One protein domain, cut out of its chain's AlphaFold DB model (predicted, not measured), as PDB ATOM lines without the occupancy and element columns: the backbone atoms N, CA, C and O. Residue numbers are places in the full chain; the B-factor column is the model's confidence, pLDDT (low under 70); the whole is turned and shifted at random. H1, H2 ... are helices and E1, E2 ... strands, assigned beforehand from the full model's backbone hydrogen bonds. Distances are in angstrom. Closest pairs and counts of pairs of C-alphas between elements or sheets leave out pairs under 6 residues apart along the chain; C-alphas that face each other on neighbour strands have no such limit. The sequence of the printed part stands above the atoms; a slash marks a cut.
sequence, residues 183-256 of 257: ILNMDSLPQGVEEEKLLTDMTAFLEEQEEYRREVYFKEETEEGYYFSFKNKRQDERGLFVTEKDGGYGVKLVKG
ATOM      1  N   ILE A 183      18.087  28.263  82.962       88.81
ATOM      2  CA  ILE A 183      17.276  27.693  81.880       88.81
ATOM      3  C   ILE A 183      18.003  26.446  81.358       88.81
ATOM      4  O   ILE A 183      19.095  26.531  80.800       88.81
ATOM      5  N   LEU A 184      17.405  25.273  81.562       76.25
ATOM      6  CA  LEU A 184      18.030  23.968  81.309       76.25
ATOM      7  C   LEU A 184      18.133  23.594  79.820       76.25
ATOM      8  O   LEU A 184      18.881  22.686  79.470       76.25
ATOM      9  N   ASN A 185      17.395  24.291  78.957       86.75
ATOM     10  CA  ASN A 185      17.447  24.201  77.495       86.75
ATOM     11  C   ASN A 185      17.696  25.594  76.889       86.75
ATOM     12  O   ASN A 185      16.894  26.114  76.117       86.75
ATOM     13  N   MET A 186      18.793  26.232  77.314       85.50
ATOM     14  CA  MET A 186      19.208  27.575  76.877       85.50
ATOM     15  C   MET A 186      19.358  27.683  75.348       85.50
ATOM     16  O   MET A 186      19.047  28.706  74.753       85.50
ATOM     17  N   ASP A 187      19.767  26.586  74.707       89.50
ATOM     18  CA  ASP A 187      19.879  26.407  73.256       89.50
ATOM     19  C   ASP A 187      18.538  26.478  72.503       89.50
ATOM     20  O   ASP A 187      18.524  26.636  71.284       89.50
ATOM     21  N   SER A 188      17.418  26.372  73.221       91.19
ATOM     22  CA  SER A 188      16.065  26.507  72.676       91.19
ATOM     23  C   SER A 188      15.551  27.954  72.656       91.19
ATOM     24  O   SER A 188      14.443  28.177  72.171       91.19
ATOM     25  N   LEU A 189      16.292  28.928  73.204       92.06
ATOM     26  CA  LEU A 189      15.856  30.328  73.249       92.06
ATOM     27  C   LEU A 189      15.865  30.995  71.853       92.06
ATOM     28  O   LEU A 189      16.770  30.743  71.051       92.06
ATOM     29  N   PRO A 190      14.905  31.896  71.561       91.50
ATOM     30  CA  PRO A 190      14.903  32.693  70.335       91.50
ATOM     31  C   PRO A 190      16.139  33.593  70.176       91.50
ATOM     32  O   PRO A 190      16.695  34.122  71.141       91.50
ATOM     33  N   GLN A 191      16.562  33.813  68.928       87.69
ATOM     34  CA  GLN A 191      17.711  34.672  68.628       87.69
ATOM     35  C   GLN A 191      17.388  36.148  68.887       87.69
ATOM     36  O   GLN A 191      16.551  36.730  68.202       87.69
ATOM     37  N   GLY A 192      18.117  36.764  69.820       85.06
ATOM     38  CA  GLY A 192      17.972  38.178  70.190       85.06
ATOM     39  C   GLY A 192      17.753  38.402  71.687       85.06
ATOM     40  O   GLY A 192      18.023  39.498  72.169       85.06
ATOM     41  N   VAL A 193      17.352  37.359  72.420       90.81
ATOM     42  CA  VAL A 193      17.154  37.383  73.874       90.81
ATOM     43  C   VAL A 193      18.450  37.779  74.601       90.81
ATOM     44  O   VAL A 193      19.461  37.080  74.535       90.81
ATOM     45  N   GLU A 194      18.421  38.891  75.341       93.19
ATOM     46  CA  GLU A 194      19.463  39.297  76.299       93.19
ATOM     47  C   GLU A 194      19.501  38.327  77.509       93.19
ATOM     48  O   GLU A 194      18.907  38.604  78.553       93.19
ATOM     49  N   GLU A 195      20.177  37.181  77.362       91.56
ATOM     50  CA  GLU A 195      20.230  36.065  78.330       91.56
ATOM     51  C   GLU A 195      20.530  36.478  79.786       91.56
ATOM     52  O   GLU A 195      19.754  36.170  80.689       91.56
ATOM     53  N   GLU A 196      21.634  37.193  80.031       90.50
ATOM     54  CA  GLU A 196      22.082  37.613  81.377       90.50
ATOM     55  C   GLU A 196      20.986  38.386  82.133       90.50
ATOM     56  O   GLU A 196      20.766  38.220  83.337       90.50
ATOM     57  N   LYS A 197      20.251  39.207  81.388       93.75
ATOM     58  CA  LYS A 197      19.198  40.082  81.885       93.75
ATOM     59  C   LYS A 197      17.875  39.347  82.062       93.75
ATOM     60  O   LYS A 197      17.201  39.573  83.060       93.75
ATOM     61  N   LEU A 198      17.558  38.407  81.169       94.94
ATOM     62  CA  LEU A 198      16.443  37.474  81.336       94.94
ATOM     63  C   LEU A 198      16.600  36.694  82.647       94.94
ATOM     64  O   LEU A 198      15.677  36.667  83.459       94.94
ATOM     65  N   LEU A 199      17.782  36.122  82.895       93.12
ATOM     66  CA  LEU A 199      18.064  35.409  84.142       93.12
ATOM     67  C   LEU A 199      18.008  36.338  85.365       93.12
ATOM     68  O   LEU A 199      17.483  35.934  86.401       93.12
ATOM     69  N   THR A 200      18.486  37.580  85.249       92.94
ATOM     70  CA  THR A 200      18.425  38.585  86.327       92.94
ATOM     71  C   THR A 200      16.981  38.952  86.685       92.94
ATOM     72  O   THR A 200      16.582  38.802  87.841       92.94
ATOM     73  N   ASP A 201      16.174  39.356  85.701       94.88
ATOM     74  CA  ASP A 201      14.784  39.778  85.899       94.88
ATOM     75  C   ASP A 201      13.891  38.608  86.358       94.88
ATOM     76  O   ASP A 201      13.014  38.783  87.207       94.88
ATOM     77  N   MET A 202      14.146  37.384  85.871       94.75
ATOM     78  CA  MET A 202      13.500  36.173  86.390       94.75
ATOM     79  C   MET A 202      13.908  35.877  87.835       94.75
ATOM     80  O   MET A 202      13.042  35.535  88.632       94.75
ATOM     81  N   THR A 203      15.183  36.028  88.206       88.62
ATOM     82  CA  THR A 203      15.635  35.795  89.590       88.62
ATOM     83  C   THR A 203      14.975  36.784  90.551       88.62
ATOM     84  O   THR A 203      14.326  36.357  91.505       88.62
ATOM     85  N   ALA A 204      15.034  38.083  90.243       88.31
ATOM     86  CA  ALA A 204      14.449  39.139  91.069       88.31
ATOM     87  C   ALA A 204      12.925  38.983  91.239       88.31
ATOM     88  O   ALA A 204      12.405  39.141  92.343       88.31
ATOM     89  N   PHE A 205      12.204  38.608  90.175       92.00
ATOM     90  CA  PHE A 205      10.770  38.316  90.269       92.00
ATOM     91  C   PHE A 205      10.474  37.112  91.174       92.00
ATOM     92  O   PHE A 205       9.527  37.144  91.956       92.00
ATOM     93  N   LEU A 206      11.257  36.033  91.090       85.75
ATOM     94  CA  LEU A 206      11.034  34.855  91.934       85.75
ATOM     95  C   LEU A 206      11.333  35.140  93.410       85.75
ATOM     96  O   LEU A 206      10.633  34.620  94.274       85.75
ATOM     97  N   GLU A 207      12.301  36.009  93.695       81.38
ATOM     98  CA  GLU A 207      12.582  36.512  95.045       81.38
ATOM     99  C   GLU A 207      11.438  37.376  95.585       81.38
ATOM    100  O   GLU A 207      10.989  37.146  96.706       81.38
ATOM    101  N   GLU A 208      10.879  38.285  94.776       82.94
ATOM    102  CA  GLU A 208       9.678  39.060  95.136       82.94
ATOM    103  C   GLU A 208       8.456  38.160  95.418       82.94
ATOM    104  O   GLU A 208       7.601  38.504  96.232       82.94
ATOM    105  N   GLN A 209       8.349  37.010  94.746       77.69
ATOM    106  CA  GLN A 209       7.238  36.061  94.906       77.69
ATOM    107  C   GLN A 209       7.474  34.967  95.967       77.69
ATOM    108  O   GLN A 209       6.664  34.038  96.037       77.69
ATOM    109  N   GLU A 210       8.560  35.036  96.748       71.31
ATOM    110  CA  GLU A 210       8.984  33.989  97.705       71.31
ATOM    111  C   GLU A 210       9.054  32.578  97.065       71.31
ATOM    112  O   GLU A 210       8.796  31.552  97.697       71.31
ATOM    113  N   GLU A 211       9.385  32.509  95.771       74.12
ATOM    114  CA  GLU A 211       9.539  31.269  95.011       74.12
ATOM    115  C   GLU A 211      11.021  30.888  94.933       74.12
ATOM    116  O   GLU A 211      11.856  31.614  94.394       74.12
ATOM    117  N   TYR A 212      11.346  29.708  95.459       69.56
ATOM    118  CA  TYR A 212      12.722  29.242  95.643       69.56
ATOM    119  C   TYR A 212      13.204  28.303  94.529       69.56
ATOM    120  O   TYR A 212      14.384  27.964  94.460       69.56
ATOM    121  N   ARG A 213      12.317  27.883  93.616       78.75
ATOM    122  CA  ARG A 213      12.716  27.157  92.401       78.75
ATOM    123  C   ARG A 213      13.605  28.055  91.528       78.75
ATOM    124  O   ARG A 213      13.230  29.186  91.232       78.75
ATOM    125  N   ARG A 214      14.755  27.542  91.079       82.00
ATOM    126  CA  ARG A 214      15.667  28.242  90.146       82.00
ATOM    127  C   ARG A 214      15.827  27.558  88.789       82.00
ATOM    128  O   ARG A 214      16.114  28.229  87.807       82.00
ATOM    129  N   GLU A 215      15.583  26.254  88.706       80.56
ATOM    130  CA  GLU A 215      15.684  25.497  87.454       80.56
ATOM    131  C   GLU A 215      14.377  25.552  86.643       80.56
ATOM    132  O   GLU A 215      13.312  25.134  87.118       80.56
ATOM    133  N   VAL A 216      14.463  26.023  85.397       88.06
ATOM    134  CA  VAL A 216      13.331  26.150  84.465       88.06
ATOM    135  C   VAL A 216      13.665  25.583  83.082       88.06
ATOM    136  O   VAL A 216      14.826  25.474  82.703       88.06
ATOM    137  N   TYR A 217      12.635  25.261  82.306       89.81
ATOM    138  CA  TYR A 217      12.721  24.963  80.877       89.81
ATOM    139  C   TYR A 217      11.971  26.033  80.086       89.81
ATOM    140  O   TYR A 217      10.840  26.362  80.453       89.81
ATOM    141  N   PHE A 218      12.548  26.518  78.989       94.00
ATOM    142  CA  PHE A 218      11.811  27.241  77.949       94.00
ATOM    143  C   PHE A 218      10.832  26.285  77.247       94.00
ATOM    144  O   PHE A 218      11.139  25.098  77.082       94.00
ATOM    145  N   LYS A 219       9.646  26.784  76.873       93.88
ATOM    146  CA  LYS A 219       8.553  25.978  76.302       93.88
ATOM    147  C   LYS A 219       8.051  26.470  74.953       93.88
ATOM    148  O   LYS A 219       8.071  25.697  74.002       93.88
ATOM    149  N   GLU A 220       7.606  27.718  74.869       93.88
ATOM    150  CA  GLU A 220       7.126  28.306  73.617       93.88
ATOM    151  C   GLU A 220       7.418  29.811  73.555       93.88
ATOM    152  O   GLU A 220       7.418  30.514  74.569       93.88
ATOM    153  N   GLU A 221       7.646  30.292  72.335       93.44
ATOM    154  CA  GLU A 221       7.592  31.705  71.968       93.44
ATOM    155  C   GLU A 221       6.197  32.018  71.414       93.44
ATOM    156  O   GLU A 221       5.582  31.202  70.728       93.44
ATOM    157  N   THR A 222       5.694  33.212  71.715       91.81
ATOM    158  CA  THR A 222       4.400  33.714  71.247       91.81
ATOM    159  C   THR A 222       4.513  35.193  70.891       91.81
ATOM    160  O   THR A 222       5.432  35.866  71.346       91.81
ATOM    161  N   GLU A 223       3.541  35.733  70.147       88.19
ATOM    162  CA  GLU A 223       3.488  37.163  69.784       88.19
ATOM    163  C   GLU A 223       3.504  38.123  70.998       88.19
ATOM    164  O   GLU A 223       3.819  39.300  70.845       88.19
ATOM    165  N   GLU A 224       3.174  37.637  72.202       88.12
ATOM    166  CA  GLU A 224       3.208  38.407  73.454       88.12
ATOM    167  C   GLU A 224       4.475  38.162  74.307       88.12
ATOM    168  O   GLU A 224       4.662  38.857  75.308       88.12
ATOM    169  N   GLY A 225       5.315  37.169  73.979       93.44
ATOM    170  CA  GLY A 225       6.488  36.779  74.775       93.44
ATOM    171  C   GLY A 225       6.643  35.269  75.021       93.44
ATOM    172  O   GLY A 225       6.081  34.433  74.309       93.44
ATOM    173  N   TYR A 226       7.429  34.922  76.041       95.12
ATOM    174  CA  TYR A 226       8.037  33.600  76.239       95.12
ATOM    175  C   TYR A 226       7.447  32.832  77.429       95.12
ATOM    176  O   TYR A 226       7.343  33.373  78.531       95.12
ATOM    177  N   TYR A 227       7.127  31.549  77.243       95.62
ATOM    178  CA  TYR A 227       6.675  30.647  78.309       95.62
ATOM    179  C   TYR A 227       7.809  29.761  78.842       95.62
ATOM    180  O   TYR A 227       8.567  29.164  78.076       95.62
ATOM    181  N   PHE A 228       7.853  29.594  80.167       94.38
ATOM    182  CA  PHE A 228       8.769  28.698  80.871       94.38
ATOM    183  C   PHE A 228       8.036  27.840  81.909       94.38
ATOM    184  O   PHE A 228       7.136  28.309  82.608       94.38
ATOM    185  N   SER A 229       8.474  26.594  82.089       91.12
ATOM    186  CA  SER A 229       8.015  25.709  83.169       91.12
ATOM    187  C   SER A 229       9.143  25.421  84.155       91.12
ATOM    188  O   SER A 229      10.232  25.043  83.731       91.12
ATOM    189  N   PHE A 230       8.880  25.490  85.458       81.06
ATOM    190  CA  PHE A 230       9.819  24.986  86.465       81.06
ATOM    191  C   PHE A 230      10.090  23.487  86.278       81.06
ATOM    192  O   PHE A 230       9.153  22.724  86.037       81.06
ATOM    193  N   LYS A 231      11.349  23.062  86.457       76.94
ATOM    194  CA  LYS A 231      11.756  21.643  86.471       76.94
ATOM    195  C   LYS A 231      10.951  20.854  87.510       76.94
ATOM    196  O   LYS A 231      10.314  19.854  87.195       76.94
ATOM    197  N   ASN A 232      10.906  21.381  88.734       67.12
ATOM    198  CA  ASN A 232      10.046  20.894  89.808       67.12
ATOM    199  C   ASN A 232       8.739  21.697  89.787       67.12
ATOM    200  O   ASN A 232       8.734  22.869  90.169       67.12
ATOM    201  N   LYS A 233       7.633  21.089  89.337       71.94
ATOM    202  CA  LYS A 233       6.337  21.774  89.157       71.94
ATOM    203  C   LYS A 233       5.860  22.510  90.427       71.94
ATOM    204  O   LYS A 233       6.183  22.144  91.564       71.94
ATOM    205  N   ARG A 234       5.066  23.568  90.235       72.00
ATOM    206  CA  ARG A 234       4.321  24.245  91.310       72.00
ATOM    207  C   ARG A 234       2.990  23.539  91.582       72.00
ATOM    208  O   ARG A 234       2.389  22.988  90.666       72.00
ATOM    209  N   GLN A 235       2.507  23.618  92.825       55.72
ATOM    210  CA  GLN A 235       1.214  23.053  93.250       55.72
ATOM    211  C   GLN A 235       0.013  23.691  92.523       55.72
ATOM    212  O   GLN A 235      -1.016  23.050  92.349       55.72
ATOM    213  N   ASP A 236       0.147  24.948  92.092       64.81
ATOM    214  CA  ASP A 236      -0.864  25.687  91.327       64.81
ATOM    215  C   ASP A 236      -0.706  25.544  89.800       64.81
ATOM    216  O   ASP A 236      -1.362  26.262  89.043       64.81
ATOM    217  N   GLU A 237       0.173  24.633  89.357       76.44
ATOM    218  CA  GLU A 237       0.497  24.337  87.952       76.44
ATOM    219  C   GLU A 237       0.927  25.568  87.136       76.44
ATOM    220  O   GLU A 237       0.840  25.588  85.903       76.44
ATOM    221  N   ARG A 238       1.400  26.624  87.815       79.44
ATOM    222  CA  ARG A 238       1.869  27.833  87.144       79.44
ATOM    223  C   ARG A 238       3.307  27.697  86.654       79.44
ATOM    224  O   ARG A 238       4.195  27.253  87.382       79.44
ATOM    225  N   GLY A 239       3.513  28.117  85.412       90.25
ATOM    226  CA  GLY A 239       4.814  28.450  84.851       90.25
ATOM    227  C   GLY A 239       5.077  29.951  84.946       90.25
ATOM    228  O   GLY A 239       4.283  30.714  85.509       90.25
ATOM    229  N   LEU A 240       6.188  30.377  84.359       94.81
ATOM    230  CA  LEU A 240       6.505  31.784  84.153       94.81
ATOM    231  C   LEU A 240       6.158  32.169  82.719       94.81
ATOM    232  O   LEU A 240       6.366  31.393  81.789       94.81
ATOM    233  N   PHE A 241       5.664  33.386  82.551       96.06
ATOM    234  CA  PHE A 241       5.581  34.039  81.258       96.06
ATOM    235  C   PHE A 241       6.337  35.355  81.310       96.06
ATOM    236  O   PHE A 241       6.185  36.125  82.263       96.06
ATOM    237  N   VAL A 242       7.139  35.596  80.282       96.19
ATOM    238  CA  VAL A 242       8.090  36.695  80.215       96.19
ATOM    239  C   VAL A 242       7.776  37.561  79.003       96.19
ATOM    240  O   VAL A 242       7.739  37.080  77.877       96.19
ATOM    241  N   THR A 243       7.551  38.846  79.255       95.38
ATOM    242  CA  THR A 243       7.308  39.885  78.244       95.38
ATOM    243  C   THR A 243       8.560  40.728  78.066       95.38
ATOM    244  O   THR A 243       9.130  41.163  79.066       95.38
ATOM    245  N   GLU A 244       8.972  41.020  76.835       90.88
ATOM    246  CA  GLU A 244       9.958  42.083  76.605       90.88
ATOM    247  C   GLU A 244       9.346  43.458  76.907       90.88
ATOM    248  O   GLU A 244       8.156  43.702  76.677       90.88
ATOM    249  N   LYS A 245      10.156  44.360  77.465       84.06
ATOM    250  CA  LYS A 245       9.796  45.743  77.795       84.06
ATOM    251  C   LYS A 245      10.987  46.664  77.547       84.06
ATOM    252  O   LYS A 245      12.136  46.225  77.552       84.06
ATOM    253  N   ASP A 246      10.718  47.961  77.406       74.44
ATOM    254  CA  ASP A 246      11.761  48.986  77.295       74.44
ATOM    255  C   ASP A 246      12.734  48.913  78.486       74.44
ATOM    256  O   ASP A 246      12.439  49.373  79.590       74.44
ATOM    257  N   GLY A 247      13.910  48.325  78.252       76.81
ATOM    258  CA  GLY A 247      14.975  48.203  79.242       76.81
ATOM    259  C   GLY A 247      15.010  46.915  80.076       76.81
ATOM    260  O   GLY A 247      15.897  46.836  80.920       76.81
ATOM    261  N   GLY A 248      14.167  45.902  79.838       88.75
ATOM    262  CA  GLY A 248      14.216  44.624  80.578       88.75
ATOM    263  C   GLY A 248      13.020  43.701  80.339       88.75
ATOM    264  O   GLY A 248      12.241  43.907  79.410       88.75
ATOM    265  N   TYR A 249      12.854  42.692  81.191       93.00
ATOM    266  CA  TYR A 249      11.826  41.663  81.059       93.00
ATOM    267  C   TYR A 249      10.753  41.753  82.149       93.00
ATOM    268  O   TYR A 249      11.016  41.729  83.349       93.00
ATOM    269  N   GLY A 250       9.488  41.807  81.739       93.25
ATOM    270  CA  GLY A 250       8.345  41.696  82.637       93.25
ATOM    271  C   GLY A 250       7.918  40.250  82.844       93.25
ATOM    272  O   GLY A 250       7.260  39.684  81.971       93.25
ATOM    273  N   VAL A 251       8.222  39.687  84.010       95.50
ATOM    274  CA  VAL A 251       7.879  38.308  84.385       95.50
ATOM    275  C   VAL A 251       6.530  38.253  85.126       95.50
ATOM    276  O   VAL A 251       6.179  39.172  85.866       95.50
ATOM    277  N   LYS A 252       5.740  37.191  84.913       93.12
ATOM    278  CA  LYS A 252       4.504  36.891  85.664       93.12
ATOM    279  C   LYS A 252       4.268  35.380  85.794       93.12
ATOM    280  O   LYS A 252       4.573  34.621  84.880       93.12
ATOM    281  N   LEU A 253       3.648  34.946  86.895       88.94
ATOM    282  CA  LEU A 253       3.168  33.567  87.066       88.94
ATOM    283  C   LEU A 253       1.833  33.360  86.333       88.94
ATOM    284  O   LEU A 253       0.828  33.983  86.686       88.94
ATOM    285  N   VAL A 254       1.792  32.431  85.379       85.62
ATOM    286  CA  VAL A 254       0.597  32.069  84.589       85.62
ATOM    287  C   VAL A 254       0.358  30.565  84.642       85.62
ATOM    288  O   VAL A 254       1.298  29.814  84.885       85.62
ATOM    289  N   LYS A 255      -0.871  30.089  84.403       79.62
ATOM    290  CA  LYS A 255      -1.087  28.644  84.198       79.62
ATOM    291  C   LYS A 255      -0.245  28.150  83.019       79.62
ATOM    292  O   LYS A 255      -0.129  28.868  82.026       79.62
ATOM    293  N   GLY A 256       0.320  26.949  83.152       62.97
ATOM    294  CA  GLY A 256       0.992  26.277  82.044       62.97
ATOM    295  C   GLY A 256       0.079  26.097  80.827       62.97
ATOM    296  O   GLY A 256      -1.151  26.070  80.955       62.97
TER     297      GLY A 256
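Overview. This is residues 183 to 256 of the 257 residues of an uncharacterized protein of uncultured Clostridium sp (UniProt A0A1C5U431). A single strongly twisted sheet of four antiparallel strands winds from E1 to E4, and one helix, H1, packs slantwise over one face at the E4 side of the sheet. The opposite face has no named helix, and residues 183 to 194, which have no named element, loop along the outside before H1. The printed part has 74 residues, with one named helix and four named strands in the order H1, E1, E2, E3, E4; the sheet's order is E1, E2, E3, E4, all antiparallel, and the class is mixed, helices and strands. The whole is compact, with a radius of gyration of the C-alphas of 11.3 A and spans of 32 by 22 by 20 A.

Arrangement. The sheet is formed by E1, residues 215 to 222, E2, residues 225 to 230, E3, residues 238 to 245, and E4, residues 248 to 255. They make a meander, each strand the antiparallel neighbour of the one before. From edge to edge the strands' lines turn by 85 degrees. E2 and E3 are a hairpin, their directions at 149 degrees, with N 228 and O 240 within hydrogen-bond range at 2.8 A. E1 and E2 are a hairpin at 151 degrees, with N 217 and O 229 at 2.8 A. E3 and E4 are a hairpin at 154 degrees, with N 250 and O 243 at 2.8 A. The edge strands E1 and E4 are apart. H1, residues 195 to 208, is on the sheet at a height over the sheet of 7.2 A, which gives two layers, a helix on one face of a sheet. It lies over E4 and runs slantwise to the strands, at 56 degrees to E4 on the local plane. H1 and E4 touch; their closest C-alphas, those of Asp 201 and Tyr 249, are 6.0 A apart. H1 and E3 are near each other, with 9 pairs of C-alphas within 10 A. In H1 every O i to N i+4 pair is within hydrogen-bond range.

Along the chain. E1 is 21.4 A long from first to last C-alpha and begins at C-alpha 215, (15.684, 25.497, 87.454). E2 measures 16.9 A and E3 21.7 A. E4 measures 22.4 A and ends at C-alpha 255, (-1.087, 28.644, 84.198). H1 is 20.1 A long, from C-alpha 195 at (20.230, 36.065, 78.330) to C-alpha 208.

Size, cuts and confidence. The two C-alphas farthest apart, those of Gly 192 and Gln 235, are 32.3 A apart. The printed part has no cut. The links E1 to E2 and E3 to E4 are tight, those from H1 to E1 and from E2 to E3 are short, and no link is long. The mean pLDDT of the printed part is 86.1; residues 212, 232, 235 to 236 and 256 are under 70.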